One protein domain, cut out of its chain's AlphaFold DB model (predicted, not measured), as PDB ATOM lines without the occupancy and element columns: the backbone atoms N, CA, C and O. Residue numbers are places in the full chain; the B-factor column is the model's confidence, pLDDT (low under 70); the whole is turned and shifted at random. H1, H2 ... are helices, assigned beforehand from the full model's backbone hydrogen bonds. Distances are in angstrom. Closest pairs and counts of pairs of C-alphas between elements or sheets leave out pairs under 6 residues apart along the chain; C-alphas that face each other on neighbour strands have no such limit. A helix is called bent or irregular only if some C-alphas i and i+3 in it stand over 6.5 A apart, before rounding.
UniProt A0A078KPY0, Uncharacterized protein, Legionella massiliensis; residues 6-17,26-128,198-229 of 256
ATOM      1  N   GLU A   6     -31.936 -27.903 -20.736       83.31
ATOM      2  CA  GLU A   6     -30.631 -28.538 -20.914       83.31
ATOM      3  C   GLU A   6     -29.581 -27.981 -19.947       83.31
ATOM      4  O   GLU A   6     -28.861 -28.756 -19.325       83.31
ATOM      5  N   GLU A   7     -29.536 -26.657 -19.769       81.88
ATOM      6  CA  GLU A   7     -28.606 -25.988 -18.844       81.88
ATOM      7  C   GLU A   7     -28.949 -26.335 -17.385       81.88
ATOM      8  O   GLU A   7     -28.068 -26.599 -16.573       81.88
ATOM      9  N   TYR A   8     -30.244 -26.435 -17.063       84.50
ATOM     10  CA  TYR A   8     -30.703 -26.921 -15.759       84.50
ATOM     11  C   TYR A   8     -30.288 -28.366 -15.491       84.50
ATOM     12  O   TYR A   8     -29.727 -28.665 -14.439       84.50
ATOM     13  N   ILE A   9     -30.549 -29.266 -16.443       86.94
ATOM     14  CA  ILE A   9     -30.179 -30.676 -16.309       86.94
ATOM     15  C   ILE A   9     -28.666 -30.793 -16.144       86.94
ATOM     16  O   ILE A   9     -28.212 -31.517 -15.264       86.94
ATOM     17  N   ARG A  10     -27.886 -30.044 -16.932       86.19
ATOM     18  CA  ARG A  10     -26.430 -30.016 -16.814       86.19
ATOM     19  C   ARG A  10     -26.007 -29.604 -15.407       86.19
ATOM     20  O   ARG A  10     -25.327 -30.392 -14.756       86.19
ATOM     21  N   ALA A  11     -26.479 -28.461 -14.906       87.12
ATOM     22  CA  ALA A  11     -26.141 -27.973 -13.570       87.12
ATOM     23  C   ALA A  11     -26.481 -28.988 -12.460       87.12
ATOM     24  O   ALA A  11     -25.611 -29.345 -11.670       87.12
ATOM     25  N   PHE A  12     -27.712 -29.507 -12.425       89.31
ATOM     26  CA  PHE A  12     -28.209 -30.319 -11.302       89.31
ATOM     27  C   PHE A  12     -27.974 -31.834 -11.436       89.31
ATOM     28  O   PHE A  12     -28.167 -32.565 -10.467       89.31
ATOM     29  N   SER A  13     -27.504 -32.324 -12.589       89.25
ATOM     30  CA  SER A  13     -27.207 -33.757 -12.799       89.25
ATOM     31  C   SER A  13     -26.174 -34.346 -11.836       89.25
ATOM     32  O   SER A  13     -26.146 -35.557 -11.650       89.25
ATOM     33  N   ALA A  14     -25.370 -33.507 -11.180       88.06
ATOM     34  CA  ALA A  14     -24.409 -33.920 -10.160       88.06
ATOM     35  C   ALA A  14     -25.039 -34.624  -8.941       88.06
ATOM     36  O   ALA A  14     -24.329 -35.296  -8.200       88.06
ATOM     37  N   PHE A  15     -26.350 -34.468  -8.731       88.38
ATOM     38  CA  PHE A  15     -27.097 -35.099  -7.637       88.38
ATOM     39  C   PHE A  15     -27.918 -36.318  -8.089       88.38
ATOM     40  O   PHE A  15     -28.756 -36.813  -7.336       88.38
ATOM     41  N   ASP A  16     -27.716 -36.793  -9.322       85.81
ATOM     42  CA  ASP A  16     -28.341 -38.005  -9.851       85.81
ATOM     43  C   ASP A  16     -27.282 -38.947 -10.435       85.81
ATOM     44  O   ASP A  16     -26.953 -38.884 -11.619       85.81
ATOM     45  N   ASP A  17     -26.820 -39.894  -9.619       75.94
ATOM     46  CA  ASP A  17     -25.855 -40.930 -10.019       75.94
ATOM     47  C   ASP A  17     -26.353 -41.812 -11.182       75.94
ATOM     48  O   ASP A  17     -25.565 -42.483 -11.850       75.94
ATOM     49  N   THR A  26     -34.845 -34.291 -22.321       81.88
ATOM     50  CA  THR A  26     -36.286 -34.032 -22.368       81.88
ATOM     51  C   THR A  26     -36.762 -33.338 -21.097       81.88
ATOM     52  O   THR A  26     -36.089 -33.338 -20.068       81.88
ATOM     53  N   LEU A  27     -37.982 -32.799 -21.132       76.56
ATOM     54  CA  LEU A  27     -38.634 -32.268 -19.931       76.56
ATOM     55  C   LEU A  27     -38.857 -33.342 -18.856       76.56
ATOM     56  O   LEU A  27     -38.807 -33.042 -17.667       76.56
ATOM     57  N   PHE A  28     -39.057 -34.601 -19.259       81.06
ATOM     58  CA  PHE A  28     -39.133 -35.718 -18.318       81.06
ATOM     59  C   PHE A  28     -37.804 -35.924 -17.579       81.06
ATOM     60  O   PHE A  28     -37.806 -36.158 -16.373       81.06
ATOM     61  N   ASP A  29     -36.673 -35.758 -18.270       84.12
ATOM     62  CA  ASP A  29     -35.353 -35.816 -17.637       84.12
ATOM     63  C   ASP A  29     -35.178 -34.675 -16.622       84.12
ATOM     64  O   ASP A  29     -34.740 -34.921 -15.504       84.12
ATOM     65  N   ALA A  30     -35.612 -33.451 -16.953       83.00
ATOM     66  CA  ALA A  30     -35.595 -32.331 -16.005       83.00
ATOM     67  C   ALA A  30     -36.425 -32.628 -14.744       83.00
ATOM     68  O   ALA A  30     -36.021 -32.271 -13.636       83.00
ATOM     69  N   LYS A  31     -37.566 -33.314 -14.893       83.31
ATOM     70  CA  LYS A  31     -38.397 -33.723 -13.754       83.31
ATOM     71  C   LYS A  31     -37.710 -34.737 -12.863       83.31
ATOM     72  O   LYS A  31     -37.671 -34.549 -11.651       83.31
ATOM     73  N   LYS A  32     -37.123 -35.762 -13.468       86.50
ATOM     74  CA  LYS A  32     -36.372 -36.775 -12.735       86.50
ATOM     75  C   LYS A  32     -35.204 -36.149 -11.960       86.50
ATOM     76  O   LYS A  32     -35.041 -36.435 -10.780       86.50
ATOM     77  N   ILE A  33     -34.454 -35.238 -12.587       89.31
ATOM     78  CA  ILE A  33     -33.357 -34.508 -11.929       89.31
ATOM     79  C   ILE A  33     -33.858 -33.665 -10.753       89.31
ATOM     80  O   ILE A  33     -33.229 -33.667  -9.696       89.31
ATOM     81  N   TYR A  34     -34.993 -32.973 -10.901       88.06
ATOM     82  CA  TYR A  34     -35.598 -32.206  -9.808       88.06
ATOM     83  C   TYR A  34     -35.903 -33.085  -8.585       88.06
ATOM     84  O   TYR A  34     -35.526 -32.736  -7.464       88.06
ATOM     85  N   GLU A  35     -36.575 -34.218  -8.806       87.50
ATOM     86  CA  GLU A  35     -36.953 -35.171  -7.755       87.50
ATOM     87  C   GLU A  35     -35.712 -35.788  -7.097       87.50
ATOM     88  O   GLU A  35     -35.583 -35.757  -5.873       87.50
ATOM     89  N   ASN A  36     -34.758 -36.263  -7.903       89.38
ATOM     90  CA  ASN A  36     -33.527 -36.882  -7.417       89.38
ATOM     91  C   ASN A  36     -32.656 -35.906  -6.622       89.38
ATOM     92  O   ASN A  36     -32.162 -36.271  -5.558       89.38
ATOM     93  N   THR A  37     -32.561 -34.648  -7.060       89.44
ATOM     94  CA  THR A  37     -31.864 -33.599  -6.304       89.44
ATOM     95  C   THR A  37     -32.489 -33.413  -4.922       89.44
ATOM     96  O   THR A  37     -31.774 -33.395  -3.926       89.44
ATOM     97  N   ASN A  38     -33.819 -33.310  -4.819       89.62
ATOM     98  CA  ASN A  38     -34.470 -33.135  -3.515       89.62
ATOM     99  C   ASN A  38     -34.282 -34.357  -2.607       89.62
ATOM    100  O   ASN A  38     -33.927 -34.184  -1.444       89.62
ATOM    101  N   ASN A  39     -34.428 -35.568  -3.152       88.19
ATOM    102  CA  ASN A  39     -34.202 -36.810  -2.409       88.19
ATOM    103  C   ASN A  39     -32.762 -36.902  -1.878       88.19
ATOM    104  O   ASN A  39     -32.540 -37.285  -0.729       88.19
ATOM    105  N   TYR A  40     -31.779 -36.512  -2.696       89.56
ATOM    106  CA  TYR A  40     -30.375 -36.477  -2.297       89.56
ATOM    107  C   TYR A  40     -30.123 -35.448  -1.184       89.56
ATOM    108  O   TYR A  40     -29.492 -35.749  -0.173       89.56
ATOM    109  N   LEU A  41     -30.683 -34.240  -1.312       88.88
ATOM    110  CA  LEU A  41     -30.567 -33.197  -0.288       88.88
ATOM    111  C   LEU A  41     -31.276 -33.569   1.027       88.88
ATOM    112  O   LEU A  41     -30.823 -33.155   2.093       88.88
ATOM    113  N   ASP A  42     -32.375 -34.328   0.976       86.50
ATOM    114  CA  ASP A  42     -33.033 -34.889   2.166       86.50
ATOM    115  C   ASP A  42     -32.150 -35.940   2.850       86.50
ATOM    116  O   ASP A  42     -32.042 -35.953   4.077       86.50
ATOM    117  N   SER A  43     -31.461 -36.781   2.071       84.56
ATOM    118  CA  SER A  43     -30.457 -37.713   2.597       84.56
ATOM    119  C   SER A  43     -29.344 -36.973   3.346       84.56
ATOM    120  O   SER A  43     -29.040 -37.352   4.476       84.56
ATOM    121  N   ILE A  44     -28.799 -35.889   2.783       83.38
ATOM    122  CA  ILE A  44     -27.749 -35.103   3.453       83.38
ATOM    123  C   ILE A  44     -28.256 -34.500   4.764       83.38
ATOM    124  O   ILE A  44     -27.571 -34.584   5.781       83.38
ATOM    125  N   ALA A  45     -29.456 -33.911   4.763       78.06
ATOM    126  CA  ALA A  45     -30.025 -33.292   5.959       78.06
ATOM    127  C   ALA A  45     -30.208 -34.300   7.112       78.06
ATOM    128  O   ALA A  45     -30.063 -33.937   8.280       78.06
ATOM    129  N   ASN A  46     -30.483 -35.566   6.785       75.88
ATOM    130  CA  ASN A  46     -30.609 -36.641   7.767       75.88
ATOM    131  C   ASN A  46     -29.247 -37.153   8.267       75.88
ATOM    132  O   ASN A  46     -29.115 -37.434   9.457       75.88
ATOM    133  N   THR A  47     -28.237 -37.252   7.395       67.94
ATOM    134  CA  THR A  47     -26.895 -37.742   7.763       67.94
ATOM    135  C   THR A  47     -26.068 -36.687   8.507       67.94
ATOM    136  O   THR A  47     -25.408 -37.000   9.495       67.94
ATOM    137  N   CYS A  48     -26.109 -35.426   8.070       68.56
ATOM    138  CA  CYS A  48     -25.170 -34.377   8.489       68.56
ATOM    139  C   CYS A  48     -25.867 -33.203   9.199       68.56
ATOM    140  O   CYS A  48     -25.510 -32.039   9.017       68.56
ATOM    141  N   SER A  49     -26.870 -33.504  10.028       65.38
ATOM    142  CA  SER A  49     -27.753 -32.502  10.651       65.38
ATOM    143  C   SER A  49     -27.051 -31.443  11.519       65.38
ATOM    144  O   SER A  49     -27.610 -30.366  11.728       65.38
ATOM    145  N   THR A  50     -25.835 -31.704  12.002       71.12
ATOM    146  CA  THR A  50     -25.090 -30.805  12.902       71.12
ATOM    147  C   THR A  50     -24.112 -29.861  12.199       71.12
ATOM    148  O   THR A  50     -23.570 -28.972  12.856       71.12
ATOM    149  N   ASP A  51     -23.872 -30.020  10.893       77.19
ATOM    150  CA  ASP A  51     -22.975 -29.137  10.140       77.19
ATOM    151  C   ASP A  51     -23.741 -27.908   9.627       77.19
ATOM    152  O   ASP A  51     -24.545 -27.972   8.696       77.19
ATOM    153  N   ASN A  52     -23.498 -26.759  10.259       79.31
ATOM    154  CA  ASN A  52     -24.188 -25.512   9.936       79.31
ATOM    155  C   ASN A  52     -23.880 -24.984   8.531       79.31
ATOM    156  O   ASN A  52     -24.752 -24.354   7.927       79.31
ATOM    157  N   ASP A  53     -22.672 -25.192   8.014       78.94
ATOM    158  CA  ASP A  53     -22.285 -24.648   6.713       78.94
ATOM    159  C   ASP A  53     -22.763 -25.558   5.586       78.94
ATOM    160  O   ASP A  53     -23.352 -25.067   4.616       78.94
ATOM    161  N   LEU A  54     -22.666 -26.877   5.766       82.50
ATOM    162  CA  LEU A  54     -23.296 -27.831   4.857       82.50
ATOM    163  C   LEU A  54     -24.817 -27.639   4.809       82.50
ATOM    164  O   LEU A  54     -25.396 -27.606   3.724       82.50
ATOM    165  N   ASN A  55     -25.469 -27.428   5.957       82.44
ATOM    166  CA  ASN A  55     -26.904 -27.143   6.003       82.44
ATOM    167  C   ASN A  55     -27.269 -25.886   5.199       82.44
ATOM    168  O   ASN A  55     -28.256 -25.899   4.459       82.44
ATOM    169  N   LYS A  56     -26.472 -24.810   5.280       82.88
ATOM    170  CA  LYS A  56     -26.690 -23.613   4.447       82.88
ATOM    171  C   LYS A  56     -26.542 -23.931   2.962       82.88
ATOM    172  O   LYS A  56     -27.409 -23.535   2.181       82.88
ATOM    173  N   ILE A  57     -25.494 -24.661   2.569       86.19
ATOM    174  CA  ILE A  57     -25.276 -25.071   1.172       86.19
ATOM    175  C   ILE A  57     -26.486 -25.874   0.670       86.19
ATOM    176  O   ILE A  57     -27.079 -25.523  -0.350       86.19
ATOM    177  N   VAL A  58     -26.919 -26.884   1.426       87.19
ATOM    178  CA  VAL A  58     -28.064 -27.751   1.102       87.19
ATOM    179  C   VAL A  58     -29.360 -26.956   0.939       87.19
ATOM    180  O   VAL A  58     -30.077 -27.138  -0.049       87.19
ATOM    181  N   GLN A  59     -29.666 -26.050   1.872       83.25
ATOM    182  CA  GLN A  59     -30.864 -25.205   1.788       83.25
ATOM    183  C   GLN A  59     -30.829 -24.299   0.555       83.25
ATOM    184  O   GLN A  59     -31.834 -24.150  -0.139       83.25
ATOM    185  N   THR A  60     -29.657 -23.753   0.238       84.06
ATOM    186  CA  THR A  60     -29.461 -22.885  -0.928       84.06
ATOM    187  C   THR A  60     -29.672 -23.645  -2.233       84.06
ATOM    188  O   THR A  60     -30.429 -23.194  -3.091       84.06
ATOM    189  N   ILE A  61     -29.077 -24.835  -2.373       88.19
ATOM    190  CA  ILE A  61     -29.260 -25.687  -3.559       88.19
ATOM    191  C   ILE A  61     -30.733 -26.075  -3.704       88.19
ATOM    192  O   ILE A  61     -31.271 -26.012  -4.807       88.19
ATOM    193  N   ARG A  62     -31.425 -26.401  -2.604       87.06
ATOM    194  CA  ARG A  62     -32.866 -26.712  -2.620       87.06
ATOM    195  C   ARG A  62     -33.706 -25.536  -3.120       87.06
ATOM    196  O   ARG A  62     -34.634 -25.720  -3.915       87.06
ATOM    197  N   GLN A  63     -33.385 -24.326  -2.668       80.56
ATOM    198  CA  GLN A  63     -34.055 -23.103  -3.107       80.56
ATOM    199  C   GLN A  63     -33.793 -22.823  -4.589       80.56
ATOM    200  O   GLN A  63     -34.746 -22.554  -5.322       80.56
ATOM    201  N   LEU A  64     -32.546 -22.962  -5.052       82.19
ATOM    202  CA  LEU A  64     -32.188 -22.827  -6.468       82.19
ATOM    203  C   LEU A  64     -32.905 -23.873  -7.332       82.19
ATOM    204  O   LEU A  64     -33.525 -23.510  -8.328       82.19
ATOM    205  N   ASN A  65     -32.904 -25.143  -6.917       85.94
ATOM    206  CA  ASN A  65     -33.607 -26.240  -7.589       85.94
ATOM    207  C   ASN A  65     -35.103 -25.913  -7.765       85.94
ATOM    208  O   ASN A  65     -35.671 -26.018  -8.853       85.94
ATOM    209  N   THR A  66     -35.730 -25.413  -6.697       79.25
ATOM    210  CA  THR A  66     -37.137 -24.986  -6.697       79.25
ATOM    211  C   THR A  66     -37.383 -23.781  -7.609       79.25
ATOM    212  O   THR A  66     -38.370 -23.759  -8.347       79.25
ATOM    213  N   LEU A  67     -36.504 -22.778  -7.575       76.62
ATOM    214  CA  LEU A  67     -36.633 -21.553  -8.363       76.62
ATOM    215  C   LEU A  67     -36.467 -21.821  -9.864       76.62
ATOM    216  O   LEU A  67     -37.312 -21.403 -10.659       76.62
ATOM    217  N   CYS A  68     -35.428 -22.564 -10.251       77.12
ATOM    218  CA  CYS A  68     -35.199 -22.987 -11.633       77.12
ATOM    219  C   CYS A  68     -36.399 -23.776 -12.177       77.12
ATOM    220  O   CYS A  68     -36.887 -23.504 -13.275       77.12
ATOM    221  N   CYS A  69     -36.931 -24.698 -11.372       76.25
ATOM    222  CA  CYS A  69     -38.125 -25.476 -11.694       76.25
ATOM    223  C   CYS A  69     -39.373 -24.590 -11.890       76.25
ATOM    224  O   CYS A  69     -40.090 -24.716 -12.886       76.25
ATOM    225  N   ALA A  70     -39.606 -23.621 -11.001       72.19
ATOM    226  CA  ALA A  70     -40.722 -22.682 -11.134       72.19
ATOM    227  C   ALA A  70     -40.631 -21.838 -12.421       72.19
ATOM    228  O   ALA A  70     -41.640 -21.599 -13.096       72.19
ATOM    229  N   ILE A  71     -39.419 -21.421 -12.796       71.38
ATOM    230  CA  ILE A  71     -39.156 -20.677 -14.034       71.38
ATOM    231  C   ILE A  71     -39.408 -21.553 -15.270       71.38
ATOM    232  O   ILE A  71     -40.045 -21.083 -16.219       71.38
ATOM    233  N   LEU A  72     -38.994 -22.826 -15.245       72.88
ATOM    234  CA  LEU A  72     -39.310 -23.813 -16.287       72.88
ATOM    235  C   LEU A  72     -40.822 -23.960 -16.495       72.88
ATOM    236  O   LEU A  72     -41.307 -23.823 -17.621       72.88
ATOM    237  N   CYS A  73     -41.584 -24.162 -15.415       68.81
ATOM    238  CA  CYS A  73     -43.049 -24.247 -15.469       68.81
ATOM    239  C   CYS A  73     -43.685 -23.007 -16.104       68.81
ATOM    240  O   CYS A  73     -44.600 -23.120 -16.928       68.81
ATOM    241  N   ARG A  74     -43.198 -21.815 -15.731       62.09
ATOM    242  CA  ARG A  74     -43.704 -20.539 -16.253       62.09
ATOM    243  C   ARG A  74     -43.399 -20.374 -17.741       62.09
ATOM    244  O   ARG A  74     -44.286 -19.975 -18.495       62.09
ATOM    245  N   GLY A  75     -42.178 -20.706 -18.167       60.59
ATOM    246  CA  GLY A  75     -41.766 -20.661 -19.575       60.59
ATOM    247  C   GLY A  75     -42.599 -21.586 -20.470       60.59
ATOM    248  O   GLY A  75     -42.866 -21.255 -21.624       60.59
ATOM    249  N   LEU A  76     -43.089 -22.692 -19.908       63.22
ATOM    250  CA  LEU A  76     -43.917 -23.690 -20.590       63.22
ATOM    251  C   LEU A  76     -45.430 -23.464 -20.407       63.22
ATOM    252  O   LEU A  76     -46.223 -24.361 -20.689       63.22
ATOM    253  N   LYS A  77     -45.850 -22.278 -19.932       60.16
ATOM    254  CA  LYS A  77     -47.262 -21.897 -19.708       60.16
ATOM    255  C   LYS A  77     -48.066 -22.938 -18.907       60.16
ATOM    256  O   LYS A  77     -49.239 -23.162 -19.193       60.16
ATOM    257  N   GLY A  78     -47.440 -23.600 -17.933       52.16
ATOM    258  CA  GLY A  78     -48.121 -24.587 -17.092       52.16
ATOM    259  C   GLY A  78     -48.446 -25.925 -17.771       52.16
ATOM    260  O   GLY A  78     -49.143 -26.735 -17.173       52.16
ATOM    261  N   GLN A  79     -47.918 -26.213 -18.971       49.91
ATOM    262  CA  GLN A  79     -48.054 -27.537 -19.612       49.91
ATOM    263  C   GLN A  79     -47.304 -28.660 -18.874       49.91
ATOM    264  O   GLN A  79     -47.385 -29.822 -19.267       49.91
ATOM    265  N   PHE A  80     -46.559 -28.326 -17.820       49.72
ATOM    266  CA  PHE A  80     -45.698 -29.250 -17.104       49.72
ATOM    267  C   PHE A  80     -45.815 -29.026 -15.593       49.72
ATOM    268  O   PHE A  80     -45.535 -27.930 -15.103       49.72
ATOM    269  N   SER A  81     -46.232 -30.072 -14.873       54.94
ATOM    270  CA  SER A  81     -46.336 -30.103 -13.410       54.94
ATOM    271  C   SER A  81     -45.313 -31.097 -12.862       54.94
ATOM    272  O   SER A  81     -45.390 -32.305 -13.120       54.94
ATOM    273  N   PHE A  82     -44.322 -30.591 -12.129       54.66
ATOM    274  CA  PHE A  82     -43.279 -31.427 -11.525       54.66
ATOM    275  C   PHE A  82     -43.799 -32.202 -10.312       54.66
ATOM    276  O   PHE A  82     -43.293 -33.274 -10.020       54.66
ATOM    277  N   ASP A  83     -44.877 -31.729  -9.693       50.12
ATOM    278  CA  ASP A  83     -45.531 -32.362  -8.552       50.12
ATOM    279  C   ASP A  83     -47.056 -32.289  -8.728       50.12
ATOM    280  O   ASP A  83     -47.542 -31.441  -9.481       50.12
ATOM    281  N   ALA A  84     -47.835 -33.124  -8.037       43.16
ATOM    282  CA  ALA A  84     -49.300 -32.992  -8.040       43.16
ATOM    283  C   ALA A  84     -49.764 -31.675  -7.375       43.16
ATOM    284  O   ALA A  84     -50.863 -31.198  -7.644       43.16
ATOM    285  N   ASN A  85     -48.900 -31.071  -6.546       42.53
ATOM    286  CA  ASN A  85     -49.205 -29.917  -5.690       42.53
ATOM    287  C   ASN A  85     -48.519 -28.599  -6.106       42.53
ATOM    288  O   ASN A  85     -48.760 -27.554  -5.494       42.53
ATOM    289  N   ILE A  86     -47.649 -28.613  -7.121       46.31
ATOM    290  CA  ILE A  86     -46.989 -27.397  -7.620       46.31
ATOM    291  C   ILE A  86     -47.744 -26.938  -8.864       46.31
ATOM    292  O   ILE A  86     -47.379 -27.250  -9.995       46.31
ATOM    293  N   THR A  87     -48.834 -26.207  -8.644       49.03
ATOM    294  CA  THR A  87     -49.549 -25.521  -9.716       49.03
ATOM    295  C   THR A  87     -48.741 -24.305 -10.177       49.03
ATOM    296  O   THR A  87     -47.809 -23.843  -9.509       49.03
ATOM    297  N   MET A  88     -49.109 -23.745 -11.330       42.59
ATOM    298  CA  MET A  88     -48.540 -22.485 -11.818       42.59
ATOM    299  C   MET A  88     -48.652 -21.358 -10.772       42.59
ATOM    300  O   MET A  88     -47.759 -20.520 -10.689       42.59
ATOM    301  N   GLU A  89     -49.694 -21.367  -9.936       42.19
ATOM    302  CA  GLU A  89     -49.888 -20.416  -8.835       42.19
ATOM    303  C   GLU A  89     -48.893 -20.643  -7.691       42.19
ATOM    304  O   GLU A  89     -48.305 -19.677  -7.209       42.19
ATOM    305  N   THR A  90     -48.607 -21.894  -7.307       49.72
ATOM    306  CA  THR A  90     -47.572 -22.203  -6.304       49.72
ATOM    307  C   THR A  90     -46.171 -21.866  -6.813       49.72
ATOM    308  O   THR A  90     -45.337 -21.377  -6.052       49.72
ATOM    309  N   ALA A  91     -45.904 -22.092  -8.103       47.84
ATOM    310  CA  ALA A  91     -44.650 -21.712  -8.751       47.84
ATOM    311  C   ALA A  91     -44.482 -20.183  -8.833       47.84
ATOM    312  O   ALA A  91     -43.398 -19.673  -8.562       47.84
ATOM    313  N   LEU A  92     -45.551 -19.441  -9.151       46.94
ATOM    314  CA  LEU A  92     -45.563 -17.972  -9.170       46.94
ATOM    315  C   LEU A  92     -45.439 -17.365  -7.769       46.94
ATOM    316  O   LEU A  92     -44.681 -16.413  -7.595       46.94
ATOM    317  N   ALA A  93     -46.113 -17.942  -6.772       45.56
ATOM    318  CA  ALA A  93     -45.956 -17.560  -5.375       45.56
ATOM    319  C   ALA A  93     -44.513 -17.811  -4.912       45.56
ATOM    320  O   ALA A  93     -43.876 -16.910  -4.388       45.56
ATOM    321  N   LYS A  94     -43.927 -18.982  -5.194       48.66
ATOM    322  CA  LYS A  94     -42.511 -19.266  -4.889       48.66
ATOM    323  C   LYS A  94     -41.522 -18.401  -5.678       48.66
ATOM    324  O   LYS A  94     -40.425 -18.170  -5.192       48.66
ATOM    325  N   LEU A  95     -41.896 -17.891  -6.851       49.47
ATOM    326  CA  LEU A  95     -41.145 -16.864  -7.589       49.47
ATOM    327  C   LEU A  95     -41.206 -15.494  -6.892       49.47
ATOM    328  O   LEU A  95     -40.206 -14.785  -6.881       49.47
ATOM    329  N   GLN A  96     -42.347 -15.133  -6.293       44.59
ATOM    330  CA  GLN A  96     -42.490 -13.944  -5.438       44.59
ATOM    331  C   GLN A  96     -41.803 -14.102  -4.071       44.59
ATOM    332  O   GLN A  96     -41.337 -13.114  -3.516       44.59
ATOM    333  N   PHE A  97     -41.732 -15.328  -3.545       42.75
ATOM    334  CA  PHE A  97     -41.183 -15.668  -2.226       42.75
ATOM    335  C   PHE A  97     -39.813 -16.352  -2.281       42.75
ATOM    336  O   PHE A  97     -39.365 -16.901  -1.273       42.75
ATOM    337  N   SER A  98     -39.143 -16.370  -3.435       55.41
ATOM    338  CA  SER A  98     -37.805 -16.950  -3.526       55.41
ATOM    339  C   SER A  98     -36.917 -16.106  -2.621       55.41
ATOM    340  O   SER A  98     -36.722 -14.928  -2.901       55.41
ATOM    341  N   THR A  99     -36.447 -16.695  -1.529       59.50
ATOM    342  CA  THR A  99     -35.640 -16.052  -0.488       59.50
ATOM    343  C   THR A  99     -34.603 -15.112  -1.087       59.50
ATOM    344  O   THR A  99     -33.889 -15.527  -2.004       59.50
ATOM    345  N   ASP A 100     -34.491 -13.897  -0.540       63.81
ATOM    346  CA  ASP A 100     -33.500 -12.885  -0.944       63.81
ATOM    347  C   ASP A 100     -32.107 -13.503  -1.115       63.81
ATOM    348  O   ASP A 100     -31.407 -13.211  -2.073       63.81
ATOM    349  N   PHE A 101     -31.772 -14.474  -0.261       62.34
ATOM    350  CA  PHE A 101     -30.538 -15.246  -0.330       62.34
ATOM    351  C   PHE A 101     -30.342 -16.013  -1.651       62.34
ATOM    352  O   PHE A 101     -29.299 -15.894  -2.280       62.34
ATOM    353  N   ALA A 102     -31.336 -16.769  -2.124       63.91
ATOM    354  CA  ALA A 102     -31.239 -17.489  -3.397       63.91
ATOM    355  C   ALA A 102     -31.189 -16.522  -4.590       63.91
ATOM    356  O   ALA A 102     -30.486 -16.781  -5.566       63.91
ATOM    357  N   GLN A 103     -31.889 -15.386  -4.501       66.50
ATOM    358  CA  GLN A 103     -31.787 -14.329  -5.509       66.50
ATOM    359  C   GLN A 103     -30.404 -13.682  -5.509       66.50
ATOM    360  O   GLN A 103     -29.850 -13.431  -6.574       66.50
ATOM    361  N   ASP A 104     -29.820 -13.450  -4.338       70.88
ATOM    362  CA  ASP A 104     -28.464 -12.925  -4.205       70.88
ATOM    363  C   ASP A 104     -27.419 -13.921  -4.709       70.88
ATOM    364  O   ASP A 104     -26.451 -13.506  -5.343       70.88
ATOM    365  N   VAL A 105     -27.648 -15.228  -4.554       73.81
ATOM    366  CA  VAL A 105     -26.808 -16.263  -5.176       73.81
ATOM    367  C   VAL A 105     -26.909 -16.225  -6.702       73.81
ATOM    368  O   VAL A 105     -25.888 -16.341  -7.374       73.81
ATOM    369  N   LEU A 106     -28.095 -15.985  -7.272       71.94
ATOM    370  CA  LEU A 106     -28.220 -15.761  -8.718       71.94
ATOM    371  C   LEU A 106     -27.502 -14.486  -9.186       71.94
ATOM    372  O   LEU A 106     -27.030 -14.447 -10.320       71.94
ATOM    373  N   LYS A 107     -27.407 -13.456  -8.335       68.94
ATOM    374  CA  LYS A 107     -26.650 -12.227  -8.633       68.94
ATOM    375  C   LYS A 107     -25.139 -12.425  -8.494       68.94
ATOM    376  O   LYS A 107     -24.382 -11.820  -9.243       68.94
ATOM    377  N   ARG A 108     -24.698 -13.224  -7.517       74.31
ATOM    378  CA  ARG A 108     -23.283 -13.430  -7.159       74.31
ATOM    379  C   ARG A 108     -22.947 -14.923  -7.039       74.31
ATOM    380  O   ARG A 108     -22.562 -15.371  -5.951       74.31
ATOM    381  N   PRO A 109     -23.031 -15.688  -8.143       76.44
ATOM    382  CA  PRO A 109     -22.821 -17.137  -8.138       76.44
ATOM    383  C   PRO A 109     -21.469 -17.529  -7.538       76.44
ATOM    384  O   PRO A 109     -21.402 -18.451  -6.731       76.44
ATOM    385  N   TYR A 110     -20.409 -16.786  -7.861       80.25
ATOM    386  CA  TYR A 110     -19.049 -17.069  -7.401       80.25
ATOM    387  C   TYR A 110     -18.915 -17.124  -5.880       80.25
ATOM    388  O   TYR A 110     -18.323 -18.061  -5.366       80.25
ATOM    389  N   SER A 111     -19.547 -16.201  -5.149       81.50
ATOM    390  CA  SER A 111     -19.479 -16.186  -3.679       81.50
ATOM    391  C   SER A 111     -20.043 -17.464  -3.045       81.50
ATOM    392  O   SER A 111     -19.519 -17.991  -2.062       81.50
ATOM    393  N   PHE A 112     -21.095 -18.008  -3.654       84.88
ATOM    394  CA  PHE A 112     -21.667 -19.279  -3.248       84.88
ATOM    395  C   PHE A 112     -20.778 -20.458  -3.668       84.88
ATOM    396  O   PHE A 112     -20.540 -21.359  -2.865       84.88
ATOM    397  N   LEU A 113     -20.226 -20.434  -4.885       85.06
ATOM    398  CA  LEU A 113     -19.286 -21.461  -5.345       85.06
ATOM    399  C   LEU A 113     -18.008 -21.506  -4.491       85.06
ATOM    400  O   LEU A 113     -17.505 -22.593  -4.220       85.06
ATOM    401  N   ASP A 114     -17.521 -20.366  -4.007       84.62
ATOM    402  CA  ASP A 114     -16.384 -20.288  -3.082       84.62
ATOM    403  C   ASP A 114     -16.712 -20.911  -1.723       84.62
ATOM    404  O   ASP A 114     -15.854 -21.542  -1.106       84.62
ATOM    405  N   THR A 115     -17.966 -20.800  -1.278       84.00
ATOM    406  CA  THR A 115     -18.439 -21.478  -0.061       84.00
ATOM    407  C   THR A 115     -18.371 -23.000  -0.223       84.00
ATOM    408  O   THR A 115     -17.952 -23.703   0.697       84.00
ATOM    409  N   ILE A 116     -18.701 -23.513  -1.413       84.75
ATOM    410  CA  ILE A 116     -18.537 -24.936  -1.741       84.75
ATOM    411  C   ILE A 116     -17.051 -25.329  -1.727       84.75
ATOM    412  O   ILE A 116     -16.690 -26.323  -1.103       84.75
ATOM    413  N   VAL A 117     -16.168 -24.525  -2.332       84.38
ATOM    414  CA  VAL A 117     -14.712 -24.777  -2.332       84.38
ATOM    415  C   VAL A 117     -14.132 -24.786  -0.914       84.38
ATOM    416  O   VAL A 117     -13.255 -25.593  -0.602       84.38
ATOM    417  N   ALA A 118     -14.596 -23.890  -0.041       80.50
ATOM    418  CA  ALA A 118     -14.171 -23.859   1.354       80.50
ATOM    419  C   ALA A 118     -14.568 -25.148   2.091       80.50
ATOM    420  O   ALA A 118     -13.743 -25.730   2.798       80.50
ATOM    421  N   TYR A 119     -15.792 -25.632   1.864       82.81
ATOM    422  CA  TYR A 119     -16.258 -26.907   2.405       82.81
ATOM    423  C   TYR A 119     -15.426 -28.094   1.880       82.81
ATOM    424  O   TYR A 119     -14.951 -28.911   2.666       82.81
ATOM    425  N   GLU A 120     -15.149 -28.151   0.572       80.69
ATOM    426  CA  GLU A 120     -14.297 -29.185  -0.039       80.69
ATOM    427  C   GLU A 120     -12.897 -29.245   0.595       80.69
ATOM    428  O   GLU A 120     -12.397 -30.329   0.914       80.69
ATOM    429  N   LYS A 121     -12.266 -28.081   0.807       78.38
ATOM    430  CA  LYS A 121     -10.948 -27.984   1.452       78.38
ATOM    431  C   LYS A 121     -10.983 -28.493   2.888       78.38
ATOM    432  O   LYS A 121     -10.097 -29.253   3.267       78.38
ATOM    433  N   SER A 122     -12.021 -28.139   3.647       77.06
ATOM    434  CA  SER A 122     -12.217 -28.614   5.022       77.06
ATOM    435  C   SER A 122     -12.259 -30.146   5.092       77.06
ATOM    436  O   SER A 122     -11.525 -30.758   5.870       77.06
ATOM    437  N   ILE A 123     -13.025 -30.795   4.205       74.06
ATOM    438  CA  ILE A 123     -13.091 -32.265   4.133       74.06
ATOM    439  C   ILE A 123     -11.743 -32.876   3.715       74.06
ATOM    440  O   ILE A 123     -11.309 -33.884   4.280       74.06
ATOM    441  N   ALA A 124     -11.039 -32.266   2.757       69.50
ATOM    442  CA  ALA A 124      -9.712 -32.726   2.345       69.50
ATOM    443  C   ALA A 124      -8.675 -32.626   3.482       69.50
ATOM    444  O   ALA A 124      -7.871 -33.542   3.670       69.50
ATOM    445  N   GLU A 125      -8.717 -31.555   4.274       69.56
ATOM    446  CA  GLU A 125      -7.876 -31.375   5.460       69.56
ATOM    447  C   GLU A 125      -8.218 -32.389   6.559       69.56
ATOM    448  O   GLU A 125      -7.314 -33.017   7.116       69.56
ATOM    449  N   MET A 126      -9.506 -32.640   6.823       65.94
ATOM    450  CA  MET A 126      -9.939 -33.705   7.741       65.94
ATOM    451  C   MET A 126      -9.451 -35.088   7.287       65.94
ATOM    452  O   MET A 126      -9.011 -35.903   8.105       65.94
ATOM    453  N   LYS A 127      -9.444 -35.352   5.975       64.62
ATOM    454  CA  LYS A 127      -8.892 -36.585   5.395       64.62
ATOM    455  C   LYS A 127      -7.380 -36.701   5.584       64.62
ATOM    456  O   LYS A 127      -6.896 -37.754   5.986       64.62
ATOM    457  N   LEU A 128      -6.626 -35.633   5.339       61.28
ATOM    458  CA  LEU A 128      -5.178 -35.622   5.577       61.28
ATOM    459  C   LEU A 128      -4.854 -35.838   7.059       61.28
ATOM    460  O   LEU A 128      -4.007 -36.665   7.399       61.28
ATOM    461  N   PRO A 198     -18.235 -41.799   8.842       57.69
ATOM    462  CA  PRO A 198     -18.797 -40.483   8.523       57.69
ATOM    463  C   PRO A 198     -17.999 -39.756   7.425       57.69
ATOM    464  O   PRO A 198     -18.571 -39.141   6.533       57.69
ATOM    465  N   LEU A 199     -16.680 -39.983   7.397       63.12
ATOM    466  CA  LEU A 199     -15.756 -39.474   6.387       63.12
ATOM    467  C   LEU A 199     -16.037 -39.976   4.951       63.12
ATOM    468  O   LEU A 199     -15.793 -39.256   3.988       63.12
ATOM    469  N   ILE A 200     -16.532 -41.209   4.772       65.12
ATOM    470  CA  ILE A 200     -16.891 -41.775   3.455       65.12
ATOM    471  C   ILE A 200     -18.156 -41.101   2.915       65.12
ATOM    472  O   ILE A 200     -18.242 -40.841   1.714       65.12
ATOM    473  N   GLU A 201     -19.138 -40.836   3.779       70.44
ATOM    474  CA  GLU A 201     -20.359 -40.119   3.390       70.44
ATOM    475  C   GLU A 201     -20.044 -38.654   3.073       70.44
ATOM    476  O   GLU A 201     -20.415 -38.170   2.004       70.44
ATOM    477  N   GLU A 202     -19.255 -37.984   3.916       73.19
ATOM    478  CA  GLU A 202     -18.781 -36.617   3.673       73.19
ATOM    479  C   GLU A 202     -17.958 -36.501   2.380       73.19
ATOM    480  O   GLU A 202     -18.108 -35.530   1.637       73.19
ATOM    481  N   GLU A 203     -17.150 -37.513   2.037       72.94
ATOM    482  CA  GLU A 203     -16.411 -37.548   0.768       72.94
ATOM    483  C   GLU A 203     -17.345 -37.691  -0.444       72.94
ATOM    484  O   GLU A 203     -17.096 -37.088  -1.491       72.94
ATOM    485  N   LYS A 204     -18.426 -38.473  -0.333       81.19
ATOM    486  CA  LYS A 204     -19.439 -38.571  -1.398       81.19
ATOM    487  C   LYS A 204     -20.169 -37.242  -1.587       81.19
ATOM    488  O   LYS A 204     -20.345 -36.815  -2.726       81.19
ATOM    489  N   ILE A 205     -20.527 -36.576  -0.489       84.94
ATOM    490  CA  ILE A 205     -21.168 -35.254  -0.510       84.94
ATOM    491  C   ILE A 205     -20.240 -34.227  -1.162       84.94
ATOM    492  O   ILE A 205     -20.647 -33.526  -2.087       84.94
ATOM    493  N   ALA A 206     -18.971 -34.180  -0.744       83.75
ATOM    494  CA  ALA A 206     -17.977 -33.280  -1.324       83.75
ATOM    495  C   ALA A 206     -17.791 -33.524  -2.832       83.75
ATOM    496  O   ALA A 206     -17.706 -32.571  -3.602       83.75
ATOM    497  N   LYS A 207     -17.795 -34.787  -3.284       84.88
ATOM    498  CA  LYS A 207     -17.729 -35.122  -4.719       84.88
ATOM    499  C   LYS A 207     -18.943 -34.620  -5.497       84.88
ATOM    500  O   LYS A 207     -18.756 -34.035  -6.562       84.88
ATOM    501  N   ALA A 208     -20.154 -34.814  -4.975       86.12
ATOM    502  CA  ALA A 208     -21.373 -34.325  -5.618       86.12
ATOM    503  C   ALA A 208     -21.385 -32.790  -5.708       86.12
ATOM    504  O   ALA A 208     -21.694 -32.231  -6.759       86.12
ATOM    505  N   LEU A 209     -20.967 -32.095  -4.644       87.94
ATOM    506  CA  LEU A 209     -20.850 -30.633  -4.633       87.94
ATOM    507  C   LEU A 209     -19.778 -30.118  -5.607       87.94
ATOM    508  O   LEU A 209     -20.024 -29.150  -6.330       87.94
ATOM    509  N   MET A 210     -18.636 -30.802  -5.691       86.44
ATOM    510  CA  MET A 210     -17.584 -30.492  -6.661       86.44
ATOM    511  C   MET A 210     -18.094 -30.654  -8.092       86.44
ATOM    512  O   MET A 210     -17.883 -29.781  -8.935       86.44
ATOM    513  N   GLN A 211     -18.794 -31.754  -8.374       85.94
ATOM    514  CA  GLN A 211     -19.372 -32.000  -9.690       85.94
ATOM    515  C   GLN A 211     -20.460 -30.973 -10.026       85.94
ATOM    516  O   GLN A 211     -20.482 -30.463 -11.144       85.94
ATOM    517  N   PHE A 212     -21.291 -30.588  -9.056       88.88
ATOM    518  CA  PHE A 212     -22.273 -29.517  -9.216       88.88
ATOM    519  C   PHE A 212     -21.599 -28.189  -9.573       88.88
ATOM    520  O   PHE A 212     -21.967 -27.559 -10.564       88.88
ATOM    521  N   ARG A 213     -20.563 -27.787  -8.824       89.06
ATOM    522  CA  ARG A 213     -19.787 -26.570  -9.103       89.06
ATOM    523  C   ARG A 213     -19.191 -26.589 -10.510       89.06
ATOM    524  O   ARG A 213     -19.290 -25.593 -11.222       89.06
ATOM    525  N   GLN A 214     -18.581 -27.703 -10.916       83.44
ATOM    526  CA  GLN A 214     -18.005 -27.838 -12.256       83.44
ATOM    527  C   GLN A 214     -19.076 -27.723 -13.339       83.44
ATOM    528  O   GLN A 214     -18.905 -26.960 -14.286       83.44
ATOM    529  N   ASN A 215     -20.204 -28.412 -13.164       83.94
ATOM    530  CA  ASN A 215     -21.323 -28.350 -14.094       83.94
ATOM    531  C   ASN A 215     -21.866 -26.924 -14.230       83.94
ATOM    532  O   ASN A 215     -22.117 -26.467 -15.341       83.94
ATOM    533  N   VAL A 216     -22.002 -26.198 -13.120       83.75
ATOM    534  CA  VAL A 216     -22.436 -24.795 -13.096       83.75
ATOM    535  C   VAL A 216     -21.470 -23.882 -13.864       83.75
ATOM    536  O   VAL A 216     -21.922 -23.050 -14.645       83.75
ATOM    537  N   LEU A 217     -20.153 -24.067 -13.717       82.12
ATOM    538  CA  LEU A 217     -19.139 -23.253 -14.408       82.12
ATOM    539  C   LEU A 217     -19.112 -23.463 -15.931       82.12
ATOM    540  O   LEU A 217     -18.815 -22.528 -16.666       82.12
ATOM    541  N   ILE A 218     -19.419 -24.670 -16.416       80.19
ATOM    542  CA  ILE A 218     -19.460 -24.975 -17.864       80.19
ATOM    543  C   ILE A 218     -20.809 -24.649 -18.518       80.19
ATOM    544  O   ILE A 218     -20.968 -24.770 -19.736       80.19
ATOM    545  N   THR A 219     -21.815 -24.318 -17.712       74.81
ATOM    546  CA  THR A 219     -23.153 -23.963 -18.184       74.81
ATOM    547  C   THR A 219     -23.075 -22.570 -18.810       74.81
ATOM    548  O   THR A 219     -22.473 -21.667 -18.235       74.81
ATOM    549  N   GLN A 220     -23.702 -22.350 -19.976       67.44
ATOM    550  CA  GLN A 220     -23.650 -21.041 -20.675       67.44
ATOM    551  C   GLN A 220     -24.260 -19.900 -19.843       67.44
ATOM    552  O   GLN A 220     -24.154 -18.720 -20.171       67.44
ATOM    553  N   ASN A 221     -24.965 -20.280 -18.786       68.81
ATOM    554  CA  ASN A 221     -25.589 -19.435 -17.804       68.81
ATOM    555  C   ASN A 221     -25.575 -20.219 -16.490       68.81
ATOM    556  O   ASN A 221     -26.293 -21.205 -16.428       68.81
ATOM    557  N   TYR A 222     -24.793 -19.811 -15.485       69.56
ATOM    558  CA  TYR A 222     -24.542 -20.515 -14.209       69.56
ATOM    559  C   TYR A 222     -25.643 -21.480 -13.731       69.56
ATOM    560  O   TYR A 222     -25.371 -22.622 -13.376       69.56
ATOM    561  N   PHE A 223     -26.904 -21.040 -13.740       72.88
ATOM    562  CA  PHE A 223     -28.039 -21.844 -13.272       72.88
ATOM    563  C   PHE A 223     -29.145 -22.037 -14.324       72.88
ATOM    564  O   PHE A 223     -30.267 -22.421 -13.999       72.88
ATOM    565  N   GLY A 224     -28.860 -21.724 -15.590       65.88
ATOM    566  CA  GLY A 224     -29.801 -21.766 -16.711       65.88
ATOM    567  C   GLY A 224     -30.830 -20.627 -16.723       65.88
ATOM    568  O   GLY A 224     -31.694 -20.603 -17.602       65.88
ATOM    569  N   ILE A 225     -30.749 -19.676 -15.778       63.81
ATOM    570  CA  ILE A 225     -31.703 -18.567 -15.603       63.81
ATOM    571  C   ILE A 225     -31.177 -17.284 -16.236       63.81
ATOM    572  O   ILE A 225     -30.178 -16.731 -15.788       63.81
ATOM    573  N   GLU A 226     -31.864 -16.734 -17.239       60.00
ATOM    574  CA  GLU A 226     -31.621 -15.342 -17.648       60.00
ATOM    575  C   GLU A 226     -31.936 -14.408 -16.468       60.00
ATOM    576  O   GLU A 226     -33.106 -14.147 -16.179       60.00
ATOM    577  N   VAL A 227     -30.898 -13.921 -15.777       56.16
ATOM    578  CA  VAL A 227     -31.047 -12.904 -14.728       56.16
ATOM    579  C   VAL A 227     -31.516 -11.610 -15.403       56.16
ATOM    580  O   VAL A 227     -30.807 -11.126 -16.300       56.16
ATOM    581  N   PRO A 228     -32.690 -11.060 -15.033       49.41
ATOM    582  CA  PRO A 228     -33.211  -9.858 -15.672       49.41
ATOM    583  C   PRO A 228     -32.253  -8.672 -15.462       49.41
ATOM    584  O   PRO A 228     -31.654  -8.545 -14.395       49.41
ATOM    585  N   GLU A 229     -32.082  -7.818 -16.477       46.28
ATOM    586  CA  GLU A 229     -31.067  -6.741 -16.503       46.28
ATOM    587  C   GLU A 229     -31.144  -5.789 -15.304       46.28
ATOM    588  O   GLU A 229     -30.119  -5.352 -14.797       46.28
TER     589      GLU A 229
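This is residues 6 to 17, 26 to 128 and 198 to 229 of the 256 residues of an uncharacterized protein of Legionella massiliensis (UniProt A0A078KPY0). Five helices form an elongated bundle, with contacts running in a ring from H1 to H2, H3, H6, H7 and back to H1. The short helices H4 and H5 pack on the outside of H3. The printed part has 147 residues, with seven named helices, H1 to H7, and no named strand: all helix. It is compact, with a radius of gyration of the C-alphas of 15.3 A and spans of 51 by 33 by 26 A.

H3, residues 52 to 75, is the hub. It forms a hairpin with H2, residues 27 to 47, at a shallow tilt of 18 degrees; C-alphas 41 and 58 are closest, 6.2 A. Residues 67 to 74 of H3 touch H4, residues 88 to 96, at a steep 50 degrees; C-alphas 70 and 91 are closest, 4.7 A. H5, residues 100 to 107, touches H3 only just about perpendicular, at 73 degrees; C-alphas 60 and 102 are closest, 6.2 A. H6, residues 109 to 128, touches H3 at a steep 38 degrees; C-alphas 57 and 116 are closest, 7.3 A. H7, residues 198 to 218, touches H6 at a shallow 32 degrees, opposite ways; C-alphas 120 and 206 are closest, 5.7 A. H1, residues 6 to 15, touches H7, with C-alphas 11 and 215 closest, 4.9 A, and H2, with C-alphas 15 and 37 closest, 5.2 A. Every O i to N i+4 pair is within hydrogen-bond range in H2 to H7; in H1, 4 of 6 are.

H3 spans 34.7 A from C-alpha 52 at (-24.188, -25.512, 9.936); H2 and H7 span 30.6 A each, and H6 29.0 A. H1 begins at C-alpha 6, (-30.631, -28.538, -20.914), and is irregular: C-alphas 11 and 14 are 7.1 A apart. H7 ends at C-alpha 218, (-19.460, -24.975, -17.864).

C-alphas 77 and 128 are farthest apart, 51.0 A. Residues 18 to 25 and 129 to 197 are not printed; the gaps are 17.6 A and 14.8 A. The link H3 to H4 is long. Mean pLDDT of the printed part is 73.3; residues 73 to 103 are among those under 70.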